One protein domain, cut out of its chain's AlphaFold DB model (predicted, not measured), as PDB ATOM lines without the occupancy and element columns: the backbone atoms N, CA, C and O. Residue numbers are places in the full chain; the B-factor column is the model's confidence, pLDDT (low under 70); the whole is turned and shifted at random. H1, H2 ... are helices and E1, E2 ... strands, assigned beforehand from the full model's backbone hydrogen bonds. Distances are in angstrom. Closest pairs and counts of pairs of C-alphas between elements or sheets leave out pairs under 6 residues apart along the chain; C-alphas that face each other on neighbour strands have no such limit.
ATOM      1  N   THR A  28     186.492 234.987 270.928       52.22
ATOM      2  CA  THR A  28     187.181 234.023 270.064       52.22
ATOM      3  C   THR A  28     187.336 234.594 268.662       52.22
ATOM      4  O   THR A  28     186.357 235.009 268.028       52.22
ATOM      5  N   LEU A  29     188.573 234.611 268.163       60.22
ATOM      6  CA  LEU A  29     188.847 234.855 266.750       60.22
ATOM      7  C   LEU A  29     188.487 233.591 265.964       60.22
ATOM      8  O   LEU A  29     188.959 232.501 266.283       60.22
ATOM      9  N   THR A  30     187.660 233.736 264.932       60.56
ATOM     10  CA  THR A  30     187.220 232.621 264.083       60.56
ATOM     11  C   THR A  30     187.416 232.945 262.608       60.56
ATOM     12  O   THR A  30     187.329 234.102 262.193       60.56
ATOM     13  N   PHE A  31     187.685 231.910 261.813       60.59
ATOM     14  CA  PHE A  31     187.703 231.998 260.357       60.59
ATOM     15  C   PHE A  31     186.340 231.565 259.812       60.59
ATOM     16  O   PHE A  31     185.855 230.486 260.150       60.59
ATOM     17  N   ASN A  32     185.726 232.398 258.976       60.84
ATOM     18  CA  ASN A  32     184.396 232.188 258.426       60.84
ATOM     19  C   ASN A  32     184.427 232.305 256.895       60.84
ATOM     20  O   ASN A  32     184.363 233.398 256.328       60.84
ATOM     21  N   SER A  33     184.499 231.156 256.222       57.34
ATOM     22  CA  SER A  33     184.473 231.083 254.758       57.34
ATOM     23  C   SER A  33     183.140 231.562 254.172       57.34
ATOM     24  O   SER A  33     183.131 232.251 253.152       57.34
ATOM     25  N   HIS A  34     182.017 231.287 254.843       54.19
ATOM     26  CA  HIS A  34     180.692 231.731 254.404       54.19
ATOM     27  C   HIS A  34     180.551 233.258 254.387       54.19
ATOM     28  O   HIS A  34     179.867 233.792 253.516       54.19
ATOM     29  N   LEU A  35     181.210 233.971 255.307       52.28
ATOM     30  CA  LEU A  35     181.210 235.434 255.336       52.28
ATOM     31  C   LEU A  35     181.884 236.019 254.087       52.28
ATOM     32  O   LEU A  35     181.294 236.856 253.405       52.28
ATOM     33  N   ALA A  36     183.084 235.537 253.753       54.00
ATOM     34  CA  ALA A  36     183.810 235.975 252.560       54.00
ATOM     35  C   ALA A  36     183.028 235.669 251.270       54.00
ATOM     36  O   ALA A  36     182.896 236.531 250.400       54.00
ATOM     37  N   VAL A  37     182.434 234.475 251.179       50.47
ATOM     38  CA  VAL A  37     181.584 234.068 250.048       50.47
ATOM     39  C   VAL A  37     180.328 234.943 249.933       50.47
ATOM     40  O   VAL A  37     179.975 235.391 248.839       50.47
ATOM     41  N   SER A  38     179.672 235.249 251.056       45.16
ATOM     42  CA  SER A  38     178.491 236.118 251.088       45.16
ATOM     43  C   SER A  38     178.807 237.523 250.568       45.16
ATOM     44  O   SER A  38     178.036 238.061 249.770       45.16
ATOM     45  N   LEU A  39     179.944 238.105 250.969       48.78
ATOM     46  CA  LEU A  39     180.399 239.414 250.484       48.78
ATOM     47  C   LEU A  39     180.619 239.413 248.962       48.78
ATOM     48  O   LEU A  39     180.177 240.337 248.278       48.78
ATOM     49  N   GLY A  40     181.200 238.337 248.423       46.66
ATOM     50  CA  GLY A  40     181.411 238.176 246.979       46.66
ATOM     51  C   GLY A  40     180.116 238.064 246.180       46.66
ATOM     52  O   GLY A  40     180.013 238.604 245.081       46.66
ATOM     53  N   SER A  41     179.095 237.415 246.747       43.12
ATOM     54  CA  SER A  41     177.792 237.256 246.089       43.12
ATOM     55  C   SER A  41     176.935 238.531 246.077       43.12
ATOM     56  O   SER A  41     176.172 238.741 245.132       43.12
ATOM     57  N   ASN A  42     177.075 239.395 247.090       36.00
ATOM     58  CA  ASN A  42     176.227 240.580 247.279       36.00
ATOM     59  C   ASN A  42     176.877 241.901 246.830       36.00
ATOM     60  O   ASN A  42     176.183 242.915 246.757       36.00
ATOM     61  N   GLY A  43     178.176 241.919 246.506       34.41
ATOM     62  CA  GLY A  43     178.872 243.110 245.996       34.41
ATOM     63  C   GLY A  43     178.968 244.277 246.990       34.41
ATOM     64  O   GLY A  43     179.197 245.415 246.580       34.41
ATOM     65  N   THR A  44     178.767 244.021 248.283       32.81
ATOM     66  CA  THR A  44     178.833 245.014 249.366       32.81
ATOM     67  C   THR A  44     180.286 245.295 249.750       32.81
ATOM     68  O   THR A  44     181.068 244.369 249.951       32.81
ATOM     69  N   SER A  45     180.652 246.578 249.828       29.59
ATOM     70  CA  SER A  45     182.032 247.067 249.937       29.59
ATOM     71  C   SER A  45     182.262 247.818 251.250       29.59
ATOM     72  O   SER A  45     181.487 248.711 251.580       29.59
ATOM     73  N   PHE A  46     183.363 247.521 251.944       28.77
ATOM     74  CA  PHE A  46     183.963 248.414 252.937       28.77
ATOM     75  C   PHE A  46     185.323 248.872 252.398       28.77
ATOM     76  O   PHE A  46     186.339 248.217 252.605       28.77
ATOM     77  N   ASN A  91     188.577 242.538 281.791       37.28
ATOM     78  CA  ASN A  91     188.917 241.165 282.141       37.28
ATOM     79  C   ASN A  91     188.326 240.143 281.154       37.28
ATOM     80  O   ASN A  91     188.266 238.963 281.500       37.28
ATOM     81  N   ALA A  92     187.863 240.569 279.971       36.22
ATOM     82  CA  ALA A  92     187.506 239.618 278.926       36.22
ATOM     83  C   ALA A  92     188.741 238.756 278.610       36.22
ATOM     84  O   ALA A  92     189.843 239.272 278.410       36.22
ATOM     85  N   VAL A  93     188.567 237.437 278.667       36.97
ATOM     86  CA  VAL A  93     189.591 236.472 278.269       36.97
ATOM     87  C   VAL A  93     189.458 236.330 276.760       36.97
ATOM     88  O   VAL A  93     188.388 235.989 276.267       36.97
ATOM     89  N   TYR A  94     190.507 236.660 276.024       45.19
ATOM     90  CA  TYR A  94     190.553 236.487 274.577       45.19
ATOM     91  C   TYR A  94     191.364 235.218 274.326       45.19
ATOM     92  O   TYR A  94     192.474 235.104 274.842       45.19
ATOM     93  N   ASP A  95     190.809 234.252 273.602       44.12
ATOM     94  CA  ASP A  95     191.480 232.984 273.294       44.12
ATOM     95  C   ASP A  95     191.264 232.641 271.815       44.12
ATOM     96  O   ASP A  95     190.182 232.858 271.267       44.12
ATOM     97  N   GLY A  96     192.305 232.151 271.145       60.50
ATOM     98  CA  GLY A  96     192.250 231.790 269.730       60.50
ATOM     99  C   GLY A  96     193.527 232.131 268.970       60.50
ATOM    100  O   GLY A  96     193.815 233.291 268.678       60.50
ATOM    101  N   GLN A  97     194.268 231.098 268.577       71.75
ATOM    102  CA  GLN A  97     195.331 231.207 267.585       71.75
ATOM    103  C   GLN A  97     194.794 230.706 266.242       71.75
ATOM    104  O   GLN A  97     194.356 229.562 266.148       71.75
ATOM    105  N   ILE A  98     194.844 231.551 265.210       73.69
ATOM    106  CA  ILE A  98     194.574 231.134 263.832       73.69
ATOM    107  C   ILE A  98     195.865 231.264 263.035       73.69
ATOM    108  O   ILE A  98     196.348 232.372 262.797       73.69
ATOM    109  N   ASP A  99     196.382 230.127 262.579       84.81
ATOM    110  CA  ASP A  99     197.431 230.097 261.567       84.81
ATOM    111  C   ASP A  99     196.787 229.860 260.191       84.81
ATOM    112  O   ASP A  99     196.143 228.830 259.956       84.81
ATOM    113  N   VAL A 100     196.951 230.822 259.285       88.56
ATOM    114  CA  VAL A 100     196.399 230.814 257.926       88.56
ATOM    115  C   VAL A 100     197.512 230.549 256.921       88.56
ATOM    116  O   VAL A 100     198.530 231.242 256.921       88.56
ATOM    117  N   LEU A 101     197.307 229.582 256.027       91.19
ATOM    118  CA  LEU A 101     198.181 229.374 254.874       91.19
ATOM    119  C   LEU A 101     197.649 230.151 253.664       91.19
ATOM    120  O   LEU A 101     196.559 229.875 253.170       91.19
ATOM    121  N   LEU A 102     198.447 231.095 253.177       93.50
ATOM    122  CA  LEU A 102     198.273 231.773 251.900       93.50
ATOM    123  C   LEU A 102     198.889 230.904 250.796       93.50
ATOM    124  O   LEU A 102     200.107 230.706 250.756       93.50
ATOM    125  N   LEU A 103     198.049 230.354 249.922       91.88
ATOM    126  CA  LEU A 103     198.458 229.416 248.877       91.88
ATOM    127  C   LEU A 103     198.336 230.062 247.497       91.88
ATOM    128  O   LEU A 103     197.239 230.342 247.022       91.88
ATOM    129  N   PHE A 104     199.465 230.305 246.840       92.50
ATOM    130  CA  PHE A 104     199.500 231.057 245.588       92.50
ATOM    131  C   PHE A 104     199.775 230.164 244.384       92.50
ATOM    132  O   PHE A 104     200.665 229.322 244.421       92.50
ATOM    133  N   SER A 105     199.119 230.418 243.256       90.00
ATOM    134  CA  SER A 105     199.648 229.963 241.968       90.00
ATOM    135  C   SER A 105     201.035 230.559 241.725       90.00
ATOM    136  O   SER A 105     201.231 231.767 241.874       90.00
ATOM    137  N   LYS A 106     201.996 229.765 241.243       88.06
ATOM    138  CA  LYS A 106     203.311 230.276 240.812       88.06
ATOM    139  C   LYS A 106     203.222 231.347 239.717       88.06
ATOM    140  O   LYS A 106     204.163 232.123 239.529       88.06
ATOM    141  N   CYS A 107     202.111 231.408 238.987       86.19
ATOM    142  CA  CYS A 107     201.911 232.368 237.907       86.19
ATOM    143  C   CYS A 107     201.422 233.729 238.396       86.19
ATOM    144  O   CYS A 107     201.296 234.652 237.590       86.19
ATOM    145  N   ILE A 108     201.182 233.877 239.703       87.06
ATOM    146  CA  ILE A 108     200.816 235.156 240.288       87.06
ATOM    147  C   ILE A 108     201.922 236.199 240.072       87.06
ATOM    148  O   ILE A 108     203.121 235.939 240.234       87.06
ATOM    149  N   GLY A 109     201.512 237.404 239.676       85.94
ATOM    150  CA  GLY A 109     202.416 238.525 239.460       85.94
ATOM    151  C   GLY A 109     202.883 239.163 240.770       85.94
ATOM    152  O   GLY A 109     202.235 239.065 241.810       85.94
ATOM    153  N   ARG A 110     203.999 239.904 240.713       87.25
ATOM    154  CA  ARG A 110     204.497 240.678 241.867       87.25
ATOM    155  C   ARG A 110     203.521 241.765 242.335       87.25
ATOM    156  O   ARG A 110     203.532 242.091 243.516       87.25
ATOM    157  N   SER A 111     202.718 242.335 241.431       85.81
ATOM    158  CA  SER A 111     201.694 243.330 241.786       85.81
ATOM    159  C   SER A 111     200.615 242.718 242.671       85.81
ATOM    160  O   SER A 111     200.345 243.254 243.741       85.81
ATOM    161  N   SER A 112     200.086 241.559 242.280       87.94
ATOM    162  CA  SER A 112     199.067 240.843 243.042       87.94
ATOM    163  C   SER A 112     199.624 240.368 244.387       87.94
ATOM    164  O   SER A 112     198.981 240.570 245.409       87.94
ATOM    165  N   LEU A 113     200.862 239.847 244.431       91.62
ATOM    166  CA  LEU A 113     201.530 239.505 245.701       91.62
ATOM    167  C   LEU A 113     201.653 240.712 246.640       91.62
ATOM    168  O   LEU A 113     201.408 240.579 247.834       91.62
ATOM    169  N   SER A 114     201.982 241.893 246.111       89.38
ATOM    170  CA  SER A 114     202.064 243.127 246.901       89.38
ATOM    171  C   SER A 114     200.698 243.590 247.425       89.38
ATOM    172  O   SER A 114     200.622 244.109 248.540       89.38
ATOM    173  N   ALA A 115     199.629 243.407 246.642       85.94
ATOM    174  CA  ALA A 115     198.267 243.710 247.074       85.94
ATOM    175  C   ALA A 115     197.832 242.773 248.212       85.94
ATOM    176  O   ALA A 115     197.357 243.244 249.245       85.94
ATOM    177  N   VAL A 116     198.087 241.468 248.069       90.00
ATOM    178  CA  VAL A 116     197.797 240.470 249.110       90.00
ATOM    179  C   VAL A 116     198.647 240.699 250.362       90.00
ATOM    180  O   VAL A 116     198.132 240.571 251.466       90.00
ATOM    181  N   GLU A 117     199.919 241.088 250.226       93.19
ATOM    182  CA  GLU A 117     200.779 241.435 251.368       93.19
ATOM    183  C   GLU A 117     200.210 242.618 252.156       93.19
ATOM    184  O   GLU A 117     200.126 242.568 253.383       93.19
ATOM    185  N   SER A 118     199.784 243.662 251.445       85.81
ATOM    186  CA  SER A 118     199.179 244.847 252.057       85.81
ATOM    187  C   SER A 118     197.875 244.485 252.773       85.81
ATOM    188  O   SER A 118     197.671 244.876 253.919       85.81
ATOM    189  N   TRP A 119     197.037 243.658 252.144       87.44
ATOM    190  CA  TRP A 119     195.811 243.139 252.746       87.44
ATOM    191  C   TRP A 119     196.080 242.282 253.992       87.44
ATOM    192  O   TRP A 119     195.456 242.498 255.027       87.44
ATOM    193  N   ALA A 120     197.037 241.352 253.940       88.00
ATOM    194  CA  ALA A 120     197.386 240.490 255.071       88.00
ATOM    195  C   ALA A 120     197.917 241.311 256.256       88.00
ATOM    196  O   ALA A 120     197.550 241.066 257.409       88.00
ATOM    197  N   HIS A 121     198.736 242.326 255.972       85.75
ATOM    198  CA  HIS A 121     199.212 243.274 256.971       85.75
ATOM    199  C   HIS A 121     198.057 244.060 257.609       85.75
ATOM    200  O   HIS A 121     198.015 244.184 258.834       85.75
ATOM    201  N   ASP A 122     197.097 244.533 256.813       79.00
ATOM    202  CA  ASP A 122     195.924 245.248 257.320       79.00
ATOM    203  C   ASP A 122     195.016 244.342 258.158       79.00
ATOM    204  O   ASP A 122     194.583 244.753 259.231       79.00
ATOM    205  N   MET A 123     194.794 243.086 257.756       78.06
ATOM    206  CA  MET A 123     194.033 242.117 258.555       78.06
ATOM    207  C   MET A 123     194.702 241.839 259.900       78.06
ATOM    208  O   MET A 123     194.040 241.847 260.938       78.06
ATOM    209  N   LYS A 124     196.026 241.635 259.900       81.50
ATOM    210  CA  LYS A 124     196.788 241.446 261.136       81.50
ATOM    211  C   LYS A 124     196.684 242.669 262.037       81.50
ATOM    212  O   LYS A 124     196.377 242.527 263.211       81.50
ATOM    213  N   LYS A 125     196.845 243.862 261.469       77.62
ATOM    214  CA  LYS A 125     196.700 245.116 262.201       77.62
ATOM    215  C   LYS A 125     195.289 245.303 262.759       77.62
ATOM    216  O   LYS A 125     195.164 245.746 263.888       77.62
ATOM    217  N   ILE A 126     194.238 244.956 262.014       69.00
ATOM    218  CA  ILE A 126     192.853 245.009 262.505       69.00
ATOM    219  C   ILE A 126     192.687 244.094 263.722       69.00
ATOM    220  O   ILE A 126     192.098 244.513 264.716       69.00
ATOM    221  N   VAL A 127     193.212 242.865 263.669       69.88
ATOM    222  CA  VAL A 127     193.167 241.927 264.803       69.88
ATOM    223  C   VAL A 127     193.982 242.455 265.984       69.88
ATOM    224  O   VAL A 127     193.445 242.528 267.087       69.88
ATOM    225  N   ASP A 128     195.223 242.884 265.755       70.88
ATOM    226  CA  ASP A 128     196.116 243.426 266.784       70.88
ATOM    227  C   ASP A 128     195.495 244.679 267.432       70.88
ATOM    228  O   ASP A 128     195.285 244.706 268.639       70.88
ATOM    229  N   ASP A 129     195.045 245.673 266.658       63.88
ATOM    230  CA  ASP A 129     194.401 246.892 267.177       63.88
ATOM    231  C   ASP A 129     193.116 246.583 267.974       63.88
ATOM    232  O   ASP A 129     192.761 247.310 268.909       63.88
ATOM    233  N   THR A 130     192.415 245.498 267.627       58.41
ATOM    234  CA  THR A 130     191.178 245.088 268.304       58.41
ATOM    235  C   THR A 130     191.441 244.289 269.583       58.41
ATOM    236  O   THR A 130     190.658 244.391 270.532       58.41
ATOM    237  N   VAL A 131     192.524 243.502 269.636       57.59
ATOM    238  CA  VAL A 131     192.771 242.521 270.708       57.59
ATOM    239  C   VAL A 131     193.984 242.850 271.594       57.59
ATOM    240  O   VAL A 131     194.019 242.402 272.736       57.59
ATOM    241  N   ASP A 132     194.922 243.707 271.178       49.78
ATOM    242  CA  ASP A 132     196.186 244.011 271.888       49.78
ATOM    243  C   ASP A 132     196.013 244.551 273.317       49.78
ATOM    244  O   ASP A 132     196.942 244.526 274.127       49.78
ATOM    245  N   GLN A 133     194.819 245.021 273.677       47.09
ATOM    246  CA  GLN A 133     194.523 245.437 275.051       47.09
ATOM    247  C   GLN A 133     194.276 244.248 276.003       47.09
ATOM    248  O   GLN A 133     194.264 244.440 277.220       47.09
ATOM    249  N   HIS A 134     194.123 243.026 275.479       48.59
ATOM    250  CA  HIS A 134     193.735 241.833 276.227       48.59
ATOM    251  C   HIS A 134     194.379 240.564 275.621       48.59
ATOM    252  O   HIS A 134     193.912 239.991 274.640       48.59
ATOM    253  N   ALA A 135     195.496 240.130 276.207       54.22
ATOM    254  CA  ALA A 135     196.371 239.095 275.653       54.22
ATOM    255  C   ALA A 135     195.711 237.703 275.508       54.22
ATOM    256  O   ALA A 135     195.125 237.205 276.470       54.22
ATOM    257  N   GLY A 136     195.921 237.054 274.350       60.41
ATOM    258  CA  GLY A 136     195.628 235.626 274.121       60.41
ATOM    259  C   GLY A 136     195.186 235.230 272.702       60.41
ATOM    260  O   GLY A 136     195.129 234.040 272.406       60.41
ATOM    261  N   VAL A 137     194.937 236.195 271.807       68.56
ATOM    262  CA  VAL A 137     194.593 235.945 270.393       68.56
ATOM    263  C   VAL A 137     195.751 236.321 269.479       68.56
ATOM    264  O   VAL A 137     196.412 237.333 269.702       68.56
ATOM    265  N   SER A 138     195.981 235.530 268.432       76.31
ATOM    266  CA  SER A 138     196.968 235.854 267.397       76.31
ATOM    267  C   SER A 138     196.528 235.371 266.020       76.31
ATOM    268  O   SER A 138     196.115 234.216 265.874       76.31
ATOM    269  N   LEU A 139     196.695 236.230 265.015       83.38
ATOM    270  CA  LEU A 139     196.578 235.884 263.601       83.38
ATOM    271  C   LEU A 139     197.978 235.766 262.987       83.38
ATOM    272  O   LEU A 139     198.732 236.744 262.936       83.38
ATOM    273  N   ASN A 140     198.322 234.573 262.502       88.62
ATOM    274  CA  ASN A 140     199.593 234.322 261.833       88.62
ATOM    275  C   ASN A 140     199.357 233.874 260.395       88.62
ATOM    276  O   ASN A 140     198.536 232.997 260.134       88.62
ATOM    277  N   PHE A 141     200.130 234.437 259.474       91.81
ATOM    278  CA  PHE A 141     200.155 234.003 258.086       91.81
ATOM    279  C   PHE A 141     201.397 233.155 257.815       91.81
ATOM    280  O   PHE A 141     202.457 233.353 258.415       91.81
ATOM    281  N   LYS A 142     201.242 232.205 256.900       91.69
ATOM    282  CA  LYS A 142     202.315 231.462 256.239       91.69
ATOM    283  C   LYS A 142     202.048 231.482 254.743       91.69
ATOM    284  O   LYS A 142     200.887 231.534 254.352       91.69
ATOM    285  N   ALA A 143     203.078 231.392 253.910       92.94
ATOM    286  CA  ALA A 143     202.926 231.495 252.460       92.94
ATOM    287  C   ALA A 143     203.581 230.333 251.711       92.94
ATOM    288  O   ALA A 143     204.668 229.881 252.074       92.94
ATOM    289  N   SER A 144     202.933 229.870 250.641       92.56
ATOM    290  CA  SER A 144     203.469 228.834 249.753       92.56
ATOM    291  C   SER A 144     202.981 228.970 248.311       92.56
ATOM    292  O   SER A 144     202.092 229.776 248.030       92.56
ATOM    293  N   MET A 145     203.556 228.182 247.396       90.88
ATOM    294  CA  MET A 145     203.181 228.169 245.980       90.88
ATOM    295  C   MET A 145     202.823 226.780 245.456       90.88
ATOM    296  O   MET A 145     203.421 225.787 245.859       90.88
ATOM    297  N   VAL A 146     201.885 226.753 244.510       89.56
ATOM    298  CA  VAL A 146     201.483 225.593 243.703       89.56
ATOM    299  C   VAL A 146     201.801 225.830 242.224       89.56
ATOM    300  O   VAL A 146     202.028 226.967 241.793       89.56
ATOM    301  N   SER A 147     201.830 224.761 241.439       87.12
ATOM    302  CA  SER A 147     202.027 224.782 239.992       87.12
ATOM    303  C   SER A 147     200.888 225.514 239.273       87.12
ATOM    304  O   SER A 147     199.802 225.739 239.807       87.12
ATOM    305  N   GLY A 148     201.139 225.914 238.027       82.44
ATOM    306  CA  GLY A 148     200.161 226.631 237.206       82.44
ATOM    307  C   GLY A 148     200.639 226.849 235.775       82.44
ATOM    308  O   GLY A 148     201.762 226.480 235.413       82.44
ATOM    309  N   VAL A 149     199.791 227.472 234.953       81.62
ATOM    310  CA  VAL A 149     200.056 227.731 233.528       81.62
ATOM    311  C   VAL A 149     200.171 229.235 233.273       81.62
ATOM    312  O   VAL A 149     199.183 229.956 233.138       81.62
ATOM    313  N   CYS A 150     201.403 229.733 233.154       77.81
ATOM    314  CA  CYS A 150     201.657 231.171 233.104       77.81
ATOM    315  C   CYS A 150     201.518 231.697 231.665       77.81
ATOM    316  O   CYS A 150     202.467 231.677 230.881       77.81
ATOM    317  N   THR A 151     200.337 232.188 231.290       62.66
ATOM    318  CA  THR A 151     199.964 232.511 229.893       62.66
ATOM    319  C   THR A 151     200.587 233.792 229.298       62.66
ATOM    320  O   THR A 151     200.071 234.353 228.331       62.66
ATOM    321  N   HIS A 152     201.751 234.241 229.782       53.62
ATOM    322  CA  HIS A 152     202.444 235.435 229.264       53.62
ATOM    323  C   HIS A 152     203.722 235.162 228.458       53.62
ATOM    324  O   HIS A 152     204.340 236.105 227.958       53.62
ATOM    325  N   GLN A 160     203.891 224.477 234.630       75.69
ATOM    326  CA  GLN A 160     205.156 224.746 235.290       75.69
ATOM    327  C   GLN A 160     205.033 224.334 236.755       75.69
ATOM    328  O   GLN A 160     204.145 224.810 237.450       75.69
ATOM    329  N   GLU A 161     205.942 223.492 237.237       80.06
ATOM    330  CA  GLU A 161     205.988 223.086 238.649       80.06
ATOM    331  C   GLU A 161     206.479 224.244 239.529       80.06
ATOM    332  O   GLU A 161     207.295 225.059 239.076       80.06
ATOM    333  N   ALA A 162     205.990 224.351 240.766       79.81
ATOM    334  CA  ALA A 162     206.541 225.282 241.752       79.81
ATOM    335  C   ALA A 162     207.951 224.840 242.185       79.81
ATOM    336  O   ALA A 162     208.198 223.662 242.430       79.81
ATOM    337  N   THR A 163     208.889 225.784 242.263       83.12
ATOM    338  CA  THR A 163     210.303 225.515 242.573       83.12
ATOM    339  C   THR A 163     210.780 226.285 243.805       83.12
ATOM    340  O   THR A 163     210.127 227.227 244.247       83.12
ATOM    341  N   ASP A 164     211.961 225.948 244.333       79.50
ATOM    342  CA  ASP A 164     212.579 226.699 245.440       79.50
ATOM    343  C   ASP A 164     212.780 228.195 245.105       79.50
ATOM    344  O   ASP A 164     212.629 229.046 245.977       79.50
ATOM    345  N   ASP A 165     213.038 228.539 243.835       81.50
ATOM    346  CA  ASP A 165     213.153 229.937 243.372       81.50
ATOM    347  C   ASP A 165     211.811 230.689 243.484       81.50
ATOM    348  O   ASP A 165     211.763 231.886 243.782       81.50
ATOM    349  N   ASP A 166     210.692 229.976 243.314       83.94
ATOM    350  CA  ASP A 166     209.349 230.531 243.496       83.94
ATOM    351  C   ASP A 166     209.050 230.798 244.988       83.94
ATOM    352  O   ASP A 166     208.389 231.788 245.324       83.94
ATOM    353  N   LEU A 167     209.592 229.982 245.900       85.38
ATOM    354  CA  LEU A 167     209.524 230.223 247.348       85.38
ATOM    355  C   LEU A 167     210.426 231.390 247.782       85.38
ATOM    356  O   LEU A 167     210.008 232.223 248.588       85.38
ATOM    357  N   ASP A 168     211.616 231.527 247.192       85.94
ATOM    358  CA  ASP A 168     212.486 232.696 247.394       85.94
ATOM    359  C   ASP A 168     211.804 233.995 246.929       85.94
ATOM    360  O   ASP A 168     211.973 235.061 247.532       85.94
ATOM    361  N   ARG A 169     210.965 233.922 245.885       88.44
ATOM    362  CA  ARG A 169     210.143 235.055 245.441       88.44
ATOM    363  C   ARG A 169     209.113 235.470 246.490       88.44
ATOM    364  O   ARG A 169     208.898 236.671 246.643       88.44
ATOM    365  N   LEU A 170     208.494 234.526 247.203       89.75
ATOM    366  CA  LEU A 170     207.605 234.837 248.330       89.75
ATOM    367  C   LEU A 170     208.364 235.451 249.504       89.75
ATOM    368  O   LEU A 170     207.858 236.378 250.128       89.75
ATOM    369  N   ALA A 171     209.597 235.006 249.761       88.69
ATOM    370  CA  ALA A 171     210.421 235.538 250.847       88.69
ATOM    371  C   ALA A 171     210.745 237.038 250.685       88.69
ATOM    372  O   ALA A 171     211.131 237.701 251.649       88.69
ATOM    373  N   ALA A 172     210.560 237.600 249.484       90.56
ATOM    374  CA  ALA A 172     210.656 239.036 249.234       90.56
ATOM    375  C   ALA A 172     209.473 239.858 249.793       90.56
ATOM    376  O   ALA A 172     209.570 241.085 249.808       90.56
ATOM    377  N   PHE A 173     208.398 239.206 250.246       92.19
ATOM    378  CA  PHE A 173     207.168 239.808 250.774       92.19
ATOM    379  C   PHE A 173     206.938 239.350 252.227       92.19
ATOM    380  O   PHE A 173     206.117 238.465 252.486       92.19
ATOM    381  N   PRO A 174     207.686 239.899 253.201       87.69
ATOM    382  CA  PRO A 174     207.640 239.441 254.590       87.69
ATOM    383  C   PRO A 174     206.261 239.598 255.249       87.69
ATOM    384  O   PRO A 174     205.980 238.905 256.226       87.69
ATOM    385  N   GLY A 175     205.387 240.475 254.740       85.00
ATOM    386  CA  GLY A 175     204.017 240.615 255.240       85.00
ATOM    387  C   GLY A 175     203.119 239.407 254.948       85.00
ATOM    388  O   GLY A 175     202.086 239.259 255.595       85.00
ATOM    389  N   LEU A 176     203.529 238.506 254.045       90.50
ATOM    390  CA  LEU A 176     202.842 237.233 253.784       90.50
ATOM    391  C   LEU A 176     203.149 236.149 254.835       90.50
ATOM    392  O   LEU A 176     202.520 235.091 254.829       90.50
ATOM    393  N   GLY A 177     204.083 236.419 255.751       88.62
ATOM    394  CA  GLY A 177     204.458 235.516 256.833       88.62
ATOM    395  C   GLY A 177     205.534 234.495 256.458       88.62
ATOM    396  O   GLY A 177     206.263 234.659 255.479       88.62
ATOM    397  N   ASP A 178     205.670 233.453 257.280       89.69
ATOM    398  CA  ASP A 178     206.746 232.469 257.127       89.69
ATOM    399  C   ASP A 178     206.536 231.585 255.889       89.69
ATOM    400  O   ASP A 178     205.424 231.132 255.602       89.69
ATOM    401  N   ILE A 179     207.623 231.284 255.176       89.50
ATOM    402  CA  ILE A 179     207.583 230.392 254.014       89.50
ATOM    403  C   ILE A 179     207.291 228.961 254.460       89.50
ATOM    404  O   ILE A 179     207.964 228.410 255.334       89.50
ATOM    405  N   TYR A 180     206.298 228.351 253.824       86.06
ATOM    406  CA  TYR A 180     205.826 227.009 254.121       86.06
ATOM    407  C   TYR A 180     206.090 226.075 252.931       86.06
ATOM    408  O   TYR A 180     205.424 226.205 251.905       86.06
ATOM    409  N   PRO A 181     207.033 225.121 253.014       81.62
ATOM    410  CA  PRO A 181     207.301 224.193 251.918       81.62
ATOM    411  C   PRO A 181     206.274 223.052 251.912       81.62
ATOM    412  O   PRO A 181     206.182 222.306 252.894       81.62
ATOM    413  N   LEU A 182     205.536 222.879 250.809       76.81
ATOM    414  CA  LEU A 182     204.476 221.859 250.688       76.81
ATOM    415  C   LEU A 182     205.012 220.418 250.752       76.81
ATOM    416  O   LEU A 182     204.322 219.529 251.243       76.81
ATOM    417  N   ASP A 183     206.267 220.185 250.367       67.50
ATOM    418  CA  ASP A 183     206.903 218.856 250.417       67.50
ATOM    419  C   ASP A 183     207.167 218.361 251.851       67.50
ATOM    420  O   ASP A 183     207.409 217.175 252.088       67.50
ATOM    421  N   SER A 184     207.100 219.265 252.832       56.38
ATOM    422  CA  SER A 184     207.274 218.971 254.263       56.38
ATOM    423  C   SER A 184     206.027 218.350 254.901       56.38
ATOM    424  O   SER A 184     206.042 218.028 256.090       56.38
ATOM    425  N   VAL A 185     204.931 218.225 254.146       55.03
ATOM    426  CA  VAL A 185     203.609 217.821 254.632       55.03
ATOM    427  C   VAL A 185     203.582 216.312 254.890       55.03
ATOM    428  O   VAL A 185     203.054 215.506 254.128       55.03
ATOM    429  N   THR A 186     204.166 215.890 256.009       48.62
ATOM    430  CA  THR A 186     204.018 214.526 256.522       48.62
ATOM    431  C   THR A 186     202.789 214.449 257.424       48.62
ATOM    432  O   THR A 186     202.922 214.415 258.643       48.62
ATOM    433  N   SER A 187     201.583 214.429 256.844       49.56
ATOM    434  CA  SER A 187     200.304 214.073 257.513       49.56
ATOM    435  C   SER A 187     199.935 214.816 258.813       49.56
ATOM    436  O   SER A 187     199.030 214.397 259.527       49.56
ATOM    437  N   SER A 188     200.630 215.900 259.133       45.41
ATOM    438  CA  SER A 188     200.450 216.707 260.332       45.41
ATOM    439  C   SER A 188     200.467 218.152 259.852       45.41
ATOM    440  O   SER A 188     201.494 218.822 259.810       45.41
ATOM    441  N   THR A 189     199.302 218.640 259.437       53.72
ATOM    442  CA  THR A 189     198.995 220.072 259.387       53.72
ATOM    443  C   THR A 189     198.826 220.629 260.806       53.72
ATOM    444  O   THR A 189     198.050 221.561 260.991       53.72
ATOM    445  N   ASP A 190     199.523 220.063 261.810       52.50
ATOM    446  CA  ASP A 190     199.395 220.379 263.237       52.50
ATOM    447  C   ASP A 190     199.722 221.864 263.457       52.50
ATOM    448  O   ASP A 190     200.868 222.254 263.680       52.50
ATOM    449  N   GLY A 191     198.707 222.713 263.319       59.50
ATOM    450  CA  GLY A 191     198.790 224.161 263.480       59.50
ATOM    451  C   GLY A 191     197.982 224.956 262.454       59.50
ATOM    452  O   GLY A 191     197.387 225.962 262.823       59.50
ATOM    453  N   LEU A 192     197.894 224.522 261.189       68.00
ATOM    454  CA  LEU A 192     197.152 225.281 260.172       68.00
ATOM    455  C   LEU A 192     195.645 225.151 260.390       68.00
ATOM    456  O   LEU A 192     195.083 224.060 260.353       68.00
ATOM    457  N   THR A 193     194.998 226.293 260.602       68.44
ATOM    458  CA  THR A 193     193.575 226.379 260.950       68.44
ATOM    459  C   THR A 193     192.710 226.762 259.746       68.44
ATOM    460  O   THR A 193     191.519 226.447 259.736       68.44
ATOM    461  N   ALA A 194     193.292 227.413 258.729       82.06
ATOM    462  CA  ALA A 194     192.607 227.815 257.501       82.06
ATOM    463  C   ALA A 194     193.562 227.961 256.300       82.06
ATOM    464  O   ALA A 194     194.772 228.129 256.473       82.06
ATOM    465  N   VAL A 195     193.004 227.939 255.086       86.94
ATOM    466  CA  VAL A 195     193.700 228.233 253.821       86.94
ATOM    467  C   VAL A 195     192.979 229.359 253.090       86.94
ATOM    468  O   VAL A 195     191.754 229.363 252.981       86.94
ATOM    469  N   ILE A 196     193.755 230.306 252.571       90.25
ATOM    470  CA  ILE A 196     193.286 231.293 251.601       90.25
ATOM    471  C   ILE A 196     194.124 231.116 250.347       90.25
ATOM    472  O   ILE A 196     195.348 231.241 250.403       90.25
ATOM    473  N   SER A 197     193.486 230.808 249.226       90.81
ATOM    474  CA  SER A 197     194.193 230.465 247.997       90.81
ATOM    475  C   SER A 197     193.947 231.464 246.868       90.81
ATOM    476  O   SER A 197     192.916 232.134 246.825       90.81
ATOM    477  N   PHE A 198     194.915 231.571 245.955       90.88
ATOM    478  CA  PHE A 198     194.897 232.493 244.819       90.88
ATOM    479  C   PHE A 198     195.264 231.750 243.533       90.88
ATOM    480  O   PHE A 198     196.445 231.563 243.218       90.88
ATOM    481  N   ALA A 199     194.246 231.331 242.787       87.88
ATOM    482  CA  ALA A 199     194.383 230.635 241.517       87.88
ATOM    483  C   ALA A 199     194.444 231.612 240.329       87.88
ATOM    484  O   ALA A 199     193.771 232.647 240.300       87.88
ATOM    485  N   THR A 200     195.233 231.253 239.317       83.62
ATOM    486  CA  THR A 200     195.368 232.000 238.049       83.62
ATOM    487  C   THR A 200     194.820 231.242 236.847       83.62
ATOM    488  O   THR A 200     194.691 231.807 235.765       83.62
ATOM    489  N   ASP A 201     194.551 229.951 237.002       78.50
ATOM    490  CA  ASP A 201     194.127 229.047 235.935       78.50
ATOM    491  C   ASP A 201     193.593 227.729 236.523       78.50
ATOM    492  O   ASP A 201     193.656 227.499 237.733       78.50
ATOM    493  N   GLU A 202     193.062 226.866 235.654       78.38
ATOM    494  CA  GLU A 202     192.450 225.583 236.032       78.38
ATOM    495  C   GLU A 202     193.442 224.645 236.720       78.38
ATOM    496  O   GLU A 202     193.085 223.967 237.680       78.38
ATOM    497  N   THR A 203     194.691 224.623 236.251       82.88
ATOM    498  CA  THR A 203     195.741 223.768 236.807       82.88
ATOM    499  C   THR A 203     196.033 224.174 238.243       82.88
ATOM    500  O   THR A 203     195.926 223.343 239.141       82.88
ATOM    501  N   SER A 204     196.293 225.464 238.478       83.88
ATOM    502  CA  SER A 204     196.554 225.973 239.830       83.88
ATOM    503  C   SER A 204     195.375 225.754 240.784       83.88
ATOM    504  O   SER A 204     195.574 225.351 241.927       83.88
ATOM    505  N   TYR A 205     194.138 225.942 240.309       84.75
ATOM    506  CA  TYR A 205     192.939 225.697 241.111       84.75
ATOM    507  C   TYR A 205     192.784 224.215 241.483       84.75
ATOM    508  O   TYR A 205     192.506 223.887 242.634       84.75
ATOM    509  N   ASN A 206     193.018 223.301 240.538       82.62
ATOM    510  CA  ASN A 206     192.938 221.864 240.800       82.62
ATOM    511  C   ASN A 206     194.008 221.390 241.795       82.62
ATOM    512  O   ASN A 206     193.717 220.533 242.632       82.62
ATOM    513  N   GLU A 207     195.223 221.941 241.741       84.50
ATOM    514  CA  GLU A 207     196.262 221.641 242.733       84.50
ATOM    515  C   GLU A 207     195.896 222.142 244.132       84.50
ATOM    516  O   GLU A 207     196.071 221.408 245.106       84.50
ATOM    517  N   ILE A 208     195.330 223.349 244.235       86.81
ATOM    518  CA  ILE A 208     194.807 223.904 245.491       86.81
ATOM    519  C   ILE A 208     193.749 222.969 246.086       86.81
ATOM    520  O   ILE A 208     193.892 222.522 247.223       86.81
ATOM    521  N   VAL A 209     192.725 222.606 245.309       82.75
ATOM    522  CA  VAL A 209     191.638 221.730 245.780       82.75
ATOM    523  C   VAL A 209     192.173 220.350 246.180       82.75
ATOM    524  O   VAL A 209     191.723 219.757 247.166       82.75
ATOM    525  N   MET A 210     193.167 219.828 245.456       82.94
ATOM    526  CA  MET A 210     193.834 218.580 245.823       82.94
ATOM    527  C   MET A 210     194.571 218.711 247.161       82.94
ATOM    528  O   MET A 210     194.430 217.837 248.017       82.94
ATOM    529  N   PHE A 211     195.316 219.799 247.364       84.19
ATOM    530  CA  PHE A 211     196.009 220.080 248.618       84.19
ATOM    531  C   PHE A 211     195.028 220.178 249.795       84.19
ATOM    532  O   PHE A 211     195.238 219.534 250.826       84.19
ATOM    533  N   GLU A 212     193.934 220.922 249.636       81.38
ATOM    534  CA  GLU A 212     192.879 221.078 250.645       81.38
ATOM    535  C   GLU A 212     192.246 219.731 251.006       81.38
ATOM    536  O   GLU A 212     192.128 219.385 252.186       81.38
ATOM    537  N   SER A 213     191.908 218.929 249.989       80.19
ATOM    538  CA  SER A 213     191.288 217.618 250.168       80.19
ATOM    539  C   SER A 213     192.220 216.606 250.833       80.19
ATOM    540  O   SER A 213     191.759 215.831 251.673       80.19
ATOM    541  N   VAL A 214     193.503 216.570 250.461       80.25
ATOM    542  CA  VAL A 214     194.487 215.637 251.039       80.25
ATOM    543  C   VAL A 214     194.742 215.964 252.510       80.25
ATOM    544  O   VAL A 214     194.886 215.050 253.322       80.25
ATOM    545  N   ASN A 215     194.741 217.250 252.860       76.81
ATOM    546  CA  ASN A 215     195.010 217.727 254.215       76.81
ATOM    547  C   ASN A 215     193.753 217.915 255.080       76.81
ATOM    548  O   ASN A 215     193.876 218.325 256.233       76.81
ATOM    549  N   GLN A 216     192.564 217.601 254.552       74.38
ATOM    550  CA  GLN A 216     191.271 217.712 255.246       74.38
ATOM    551  C   GLN A 216     191.016 219.103 255.852       74.38
ATOM    552  O   GLN A 216     190.446 219.229 256.937       74.38
ATOM    553  N   ILE A 217     191.445 220.158 255.158       72.88
ATOM    554  CA  ILE A 217     191.275 221.532 255.634       72.88
ATOM    555  C   ILE A 217     189.829 221.954 255.371       72.88
ATOM    556  O   ILE A 217     189.367 221.953 254.236       72.88
ATOM    557  N   VAL A 218     189.105 222.292 256.438       66.81
ATOM    558  CA  VAL A 218     187.671 222.634 256.373       66.81
ATOM    559  C   VAL A 218     187.412 224.130 256.176       66.81
ATOM    560  O   VAL A 218     186.371 224.518 255.655       66.81
ATOM    561  N   ASN A 219     188.363 224.969 256.578       74.31
ATOM    562  CA  ASN A 219     188.265 226.422 256.535       74.31
ATOM    563  C   ASN A 219     189.045 226.944 255.328       74.31
ATOM    564  O   ASN A 219     190.239 227.223 255.439       74.31
ATOM    565  N   VAL A 220     188.384 227.035 254.175       78.88
ATOM    566  CA  VAL A 220     189.022 227.425 252.910       78.88
ATOM    567  C   VAL A 220     188.298 228.604 252.267       78.88
ATOM    568  O   VAL A 220     187.069 228.682 252.309       78.88
ATOM    569  N   VAL A 221     189.058 229.536 251.694       81.00
ATOM    570  CA  VAL A 221     188.549 230.598 250.817       81.00
ATOM    571  C   VAL A 221     189.424 230.637 249.575       81.00
ATOM    572  O   VAL A 221     190.627 230.871 249.667       81.00
ATOM    573  N   ASN A 222     188.803 230.434 248.418       86.00
ATOM    574  CA  ASN A 222     189.510 230.323 247.150       86.00
ATOM    575  C   ASN A 222     189.213 231.544 246.290       86.00
ATOM    576  O   ASN A 222     188.052 231.805 245.980       86.00
ATOM    577  N   PHE A 223     190.252 232.290 245.921       86.62
ATOM    578  CA  PHE A 223     190.166 233.436 245.026       86.62
ATOM    579  C   PHE A 223     190.692 233.080 243.638       86.62
ATOM    580  O   PHE A 223     191.731 232.436 243.488       86.62
ATOM    581  N   GLN A 224     190.004 233.569 242.613       82.88
ATOM    582  CA  GLN A 224     190.425 233.502 241.221       82.88
ATOM    583  C   GLN A 224     190.719 234.917 240.715       82.88
ATOM    584  O   GLN A 224     189.851 235.785 240.742       82.88
ATOM    585  N   LEU A 225     191.949 235.160 240.254       76.00
ATOM    586  CA  LEU A 225     192.353 236.462 239.708       76.00
ATOM    587  C   LEU A 225     191.832 236.657 238.277       76.00
ATOM    588  O   LEU A 225     191.777 235.703 237.499       76.00
ATOM    589  N   SER A 226     191.479 237.891 237.910       63.28
ATOM    590  CA  SER A 226     190.890 238.218 236.607       63.28
ATOM    591  C   SER A 226     191.740 237.787 235.406       63.28
ATOM    592  O   SER A 226     192.969 237.815 235.415       63.28
ATOM    593  N   GLY A 227     191.061 237.382 234.326       57.75
ATOM    594  CA  GLY A 227     191.700 236.920 233.083       57.75
ATOM    595  C   GLY A 227     191.995 235.416 233.025       57.75
ATOM    596  O   GLY A 227     192.445 234.915 231.995       57.75
ATOM    597  N   SER A 228     191.683 234.693 234.094       52.69
ATOM    598  CA  SER A 228     191.672 233.237 234.170       52.69
ATOM    599  C   SER A 228     190.329 232.704 233.640       52.69
ATOM    600  O   SER A 228     189.271 233.250 233.944       52.69
ATOM    601  N   GLY A 229     190.341 231.696 232.764       54.16
ATOM    602  CA  GLY A 229     189.125 231.144 232.140       54.16
ATOM    603  C   GLY A 229     188.077 230.638 233.148       54.16
ATOM    604  O   GLY A 229     188.368 230.513 234.334       54.16
ATOM    605  N   GLY A 230     186.854 230.363 232.672       52.91
ATOM    606  CA  GLY A 230     185.634 230.092 233.460       52.91
ATOM    607  C   GLY A 230     185.635 228.848 234.362       52.91
ATOM    608  O   GLY A 230     184.785 227.979 234.219       52.91
ATOM    609  N   ASN A 231     186.550 228.779 235.322       55.16
ATOM    610  CA  ASN A 231     186.685 227.676 236.273       55.16
ATOM    611  C   ASN A 231     185.915 227.939 237.582       55.16
ATOM    612  O   ASN A 231     185.725 227.028 238.378       55.16
ATOM    613  N   CYS A 232     185.389 229.159 237.762       59.00
ATOM    614  CA  CYS A 232     184.436 229.537 238.815       59.00
ATOM    615  C   CYS A 232     183.003 228.990 238.599       59.00
ATOM    616  O   CYS A 232     182.095 229.345 239.349       59.00
ATOM    617  N   GLU A 233     182.740 228.147 237.592       52.00
ATOM    618  CA  GLU A 233     181.369 227.735 237.218       52.00
ATOM    619  C   GLU A 233     180.668 226.770 238.214       52.00
ATOM    620  O   GLU A 233     179.563 226.297 237.947       52.00
ATOM    621  N   GLY A 234     181.247 226.514 239.395       46.78
ATOM    622  CA  GLY A 234     180.678 225.657 240.450       46.78
ATOM    623  C   GLY A 234     179.672 226.325 241.401       46.78
ATOM    624  O   GLY A 234     179.035 225.632 242.192       46.78
ATOM    625  N   GLY A 235     179.489 227.647 241.312       44.72
ATOM    626  CA  GLY A 235     178.653 228.422 242.235       44.72
ATOM    627  C   GLY A 235     179.443 229.070 243.386       44.72
ATOM    628  O   GLY A 235     180.650 228.860 243.506       44.72
ATOM    629  N   PRO A 236     178.775 229.883 244.230       40.62
ATOM    630  CA  PRO A 236     179.421 230.720 245.251       40.62
ATOM    631  C   PRO A 236     180.216 229.926 246.301       40.62
ATOM    632  O   PRO A 236     181.137 230.467 246.898       40.62
ATOM    633  N   ASP A 237     179.923 228.638 246.482       47.03
ATOM    634  CA  ASP A 237     180.586 227.781 247.470       47.03
ATOM    635  C   ASP A 237     181.995 227.309 247.050       47.03
ATOM    636  O   ASP A 237     182.646 226.601 247.812       47.03
ATOM    637  N   SER A 238     182.467 227.627 245.834       57.53
ATOM    638  CA  SER A 238     183.672 226.992 245.263       57.53
ATOM    639  C   SER A 238     184.822 227.948 244.916       57.53
ATOM    640  O   SER A 238     185.973 227.509 244.933       57.53
ATOM    641  N   CYS A 239     184.568 229.224 244.596       69.50
ATOM    642  CA  CYS A 239     185.616 230.191 244.236       69.50
ATOM    643  C   CYS A 239     185.064 231.632 244.116       69.50
ATOM    644  O   CYS A 239     183.944 231.816 243.638       69.50
ATOM    645  N   ILE A 240     185.839 232.648 244.514       76.75
ATOM    646  CA  ILE A 240     185.513 234.083 244.434       76.75
ATOM    647  C   ILE A 240     186.367 234.741 243.343       76.75
ATOM    648  O   ILE A 240     187.592 234.774 243.446       76.75
ATOM    649  N   GLU A 241     185.740 235.320 242.320       77.25
ATOM    650  CA  GLU A 241     186.456 236.045 241.262       77.25
ATOM    651  C   GLU A 241     186.812 237.478 241.703       77.25
ATOM    652  O   GLU A 241     185.934 238.278 242.037       77.25
ATOM    653  N   LEU A 242     188.102 237.819 241.662       75.75
ATOM    654  CA  LEU A 242     188.617 239.176 241.855       75.75
ATOM    655  C   LEU A 242     188.778 239.843 240.487       75.75
ATOM    656  O   LEU A 242     189.569 239.382 239.661       75.75
ATOM    657  N   LYS A 243     188.041 240.932 240.226       76.94
ATOM    658  CA  LYS A 243     188.137 241.652 238.943       76.94
ATOM    659  C   LYS A 243     189.435 242.444 238.866       76.94
ATOM    660  O   LYS A 243     190.060 242.504 237.806       76.94
ATOM    661  N   GLU A 244     189.849 243.005 239.992       75.75
ATOM    662  CA  GLU A 244     191.133 243.664 240.190       75.75
ATOM    663  C   GLU A 244     191.839 243.085 241.424       75.75
ATOM    664  O   GLU A 244     191.187 242.666 242.378       75.75
ATOM    665  N   ASP A 245     193.179 243.101 241.441       75.19
ATOM    666  CA  ASP A 245     193.976 242.620 242.586       75.19
ATOM    667  C   ASP A 245     193.546 243.287 243.912       75.19
ATOM    668  O   ASP A 245     193.555 242.658 244.968       75.19
ATOM    669  N   ASN A 246     193.137 244.560 243.853       74.00
ATOM    670  CA  ASN A 246     192.715 245.348 245.014       74.00
ATOM    671  C   ASN A 246     191.296 245.020 245.504       74.00
ATOM    672  O   ASN A 246     190.918 245.460 246.589       74.00
ATOM    673  N   ASP A 247     190.510 244.236 244.765       70.56
ATOM    674  CA  ASP A 247     189.185 243.819 245.234       70.56
ATOM    675  C   ASP A 247     189.291 242.916 246.471       70.56
ATOM    676  O   ASP A 247     188.329 242.796 247.224       70.56
ATOM    677  N   ILE A 248     190.469 242.334 246.746       71.62
ATOM    678  CA  ILE A 248     190.725 241.536 247.952       71.62
ATOM    679  C   ILE A 248     190.406 242.295 249.250       71.62
ATOM    680  O   ILE A 248     189.935 241.697 250.214       71.62
ATOM    681  N   PHE A 249     190.570 243.622 249.266       70.06
ATOM    682  CA  PHE A 249     190.257 244.465 250.425       70.06
ATOM    683  C   PHE A 249     188.763 244.528 250.749       70.06
ATOM    684  O   PHE A 249     188.388 244.963 251.834       70.06
ATOM    685  N   MET A 250     187.904 244.055 249.844       64.12
ATOM    686  CA  MET A 250     186.472 243.910 250.099       64.12
ATOM    687  C   MET A 250     186.142 242.663 250.925       64.12
ATOM    688  O   MET A 250     185.012 242.526 251.391       64.12
ATOM    689  N   TYR A 251     187.103 241.754 251.110       64.50
ATOM    690  CA  TYR A 251     186.888 240.461 251.744       64.50
ATOM    691  C   TYR A 251     187.623 240.384 253.078       64.50
ATOM    692  O   TYR A 251     188.849 240.472 253.151       64.50
ATOM    693  N   ASN A 252     186.852 240.157 254.140       67.06
ATOM    694  CA  ASN A 252     187.372 239.838 255.461       67.06
ATOM    695  C   ASN A 252     186.782 238.494 255.925       67.06
ATOM    696  O   ASN A 252     185.609 238.445 256.300       67.06
ATOM    697  N   PRO A 253     187.560 237.397 255.890       63.34
ATOM    698  CA  PRO A 253     187.101 236.088 256.345       63.34
ATOM    699  C   PRO A 253     187.183 235.926 257.870       63.34
ATOM    700  O   PRO A 253     186.829 234.871 258.387       63.34
ATOM    701  N   PHE A 254     187.671 236.922 258.610       65.00
ATOM    702  CA  PHE A 254     187.859 236.829 260.052       65.00
ATOM    703  C   PHE A 254     186.675 237.446 260.786       65.00
ATOM    704  O   PHE A 254     186.312 238.601 260.572       65.00
ATOM    705  N   THR A 255     186.072 236.671 261.684       56.31
ATOM    706  CA  THR A 255     185.032 237.155 262.592       56.31
ATOM    707  C   THR A 255     185.568 237.125 264.011       56.31
ATOM    708  O   THR A 255     185.981 236.078 264.517       56.31
ATOM    709  N   LEU A 256     185.541 238.284 264.662       50.75
ATOM    710  CA  LEU A 256     185.754 238.379 266.094       50.75
ATOM    711  C   LEU A 256     184.396 238.220 266.780       50.75
ATOM    712  O   LEU A 256     183.563 239.122 266.717       50.75
ATOM    713  N   THR A 257     184.172 237.076 267.421       43.97
ATOM    714  CA  THR A 257     182.940 236.855 268.185       43.97
ATOM    715  C   THR A 257     183.208 237.252 269.628       43.97
ATOM    716  O   THR A 257     183.953 236.570 270.332       43.97
ATOM    717  N   GLN A 258     182.655 238.388 270.050       42.19
ATOM    718  CA  GLN A 258     182.703 238.836 271.441       42.19
ATOM    719  C   GLN A 258     181.457 238.325 272.150       42.19
ATOM    720  O   GLN A 258     180.368 238.762 271.809       42.19
ATOM    721  N   SER A 259     181.600 237.460 273.158       36.28
ATOM    722  CA  SER A 259     180.471 237.206 274.055       36.28
ATOM    723  C   SER A 259     180.276 238.429 274.945       36.28
ATOM    724  O   SER A 259     181.073 238.693 275.850       36.28
TER     725      SER A 259
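This is residues 28 to 46, 91 to 152 and 160 to 259 of the 501 residues of an uncharacterized protein of Phytophthora palmivora var. palmivora (UniProt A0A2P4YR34). A twisted, five-stranded parallel sheet forms the core, with the long helix H2 running along one face and H4 along the other. The short helices H3 and H5 lie on the same face as H2, H1 packs beside E5 and E6, and a small two-stranded ribbon of E1 and E7 sits beside the first part of E2. The printed part has 181 residues, with five named helices and seven named strands in the order E1 H1 E2 H2 E3 H3 E4 H4 E5 E6 H5 E7. The large sheet runs E3 E2 E4 E5 E6, all parallel; E1 and E7 are antiparallel. The class is mixed, helices and strands, and the whole is compact, with a radius of gyration of the C-alphas of 15.9 A and spans of 54 by 38 by 29 A.

In the large sheet, E3 holds residues 137 to 146, 29.4 A from first to last C-alpha. E2, residues 94 to 105, is the longest strand at 34.5 A and begins at C-alpha 94 (190.553, 236.487, 274.577). E4, residues 192 to 199, measures 19.6 A, and E5, residues 220 to 225, 16.3 A. E6 is the short run of residues 240 to 242. Of the helices, H2, residues 110 to 131, spans 31.2 A, from C-alpha 110 (204.497, 240.678, 241.867) to C-alpha 131 (192.771, 242.521, 270.708). H4, residues 202 to 214, measures 18.1 A and H1, residues 33 to 42, 14.6 A. H3 is residues 164 to 171 and H5 residues 245 to 250. E1, residues 28 to 31, and E7, residues 254 to 257, form the second sheet; E7 ends at C-alpha 257 (182.940, 236.855, 268.185).

E3 and E6 are the edge strands of the large sheet. E3 and E2 stand at 14 degrees, with N 102 and O 142 within hydrogen-bond range at 2.7 A. E2 and E4 pair through N 198 and O 103, 2.8 A; E4 and E5 through N 223 and O 197, 2.8 A; E5 and E6 through N 240 and O 222, 2.8 A. The sheet is part of three layers, helices on both faces, with H2, H3 and H5 on the face opposite H4. H2 lies over E3 and E2 at a height of 8.8 A over the sheet, and its closest C-alphas to E3 are those of Lys 124 and Leu 139, 6.1 A. H4 lies over E2 and E4 at a height of 8.6 A; the C-alphas of Ala 199 and Tyr 205, 5.2 A apart, are its closest to E4. E2, H2, E3 and E4, H4, E5 are strand-helix-strand units, two parallel neighbour strands with a helix between, each with a right-handed crossover. H2 touches H5 with residues 111 to 119 alone, at a shallow tilt of 20 degrees, the same way; Ser 112 and Asp 245 have the closest C-alphas, 5.4 A. H3 lies over E3, with the C-alphas of Ser 144 and Leu 167 closest at 6.7 A. The closest C-alphas of H1 and E5 are those of Ser 33 and Val 221, 5.7 A. E1 comes closest to E2 at the C-alphas of Leu 29 and Gly 96, 5.5 A, and pairs with E7 through N 30 and O 255, 2.9 A. In H1, H2, H3 and H4 every O i to N i+4 pair is within hydrogen-bond range; H5 has 0 of 2, but 2 of 3 O i to N i+3 pairs.

The C-alphas of Asn 91 and His 152 are the two farthest apart, 54.9 A. Residues 47 to 90 are not printed, with 30.5 A between C-alphas 46 and 91, nor are residues 153 to 159, with 12.6 A between C-alphas 152 and 160. The links H3 to E4 and E5 to E6 are long. The mean pLDDT of the printed part is 71.2, and 74 residues are under 70, among them residues 28 to 46, 183 to 193, 226 to 239 and 250 to 259.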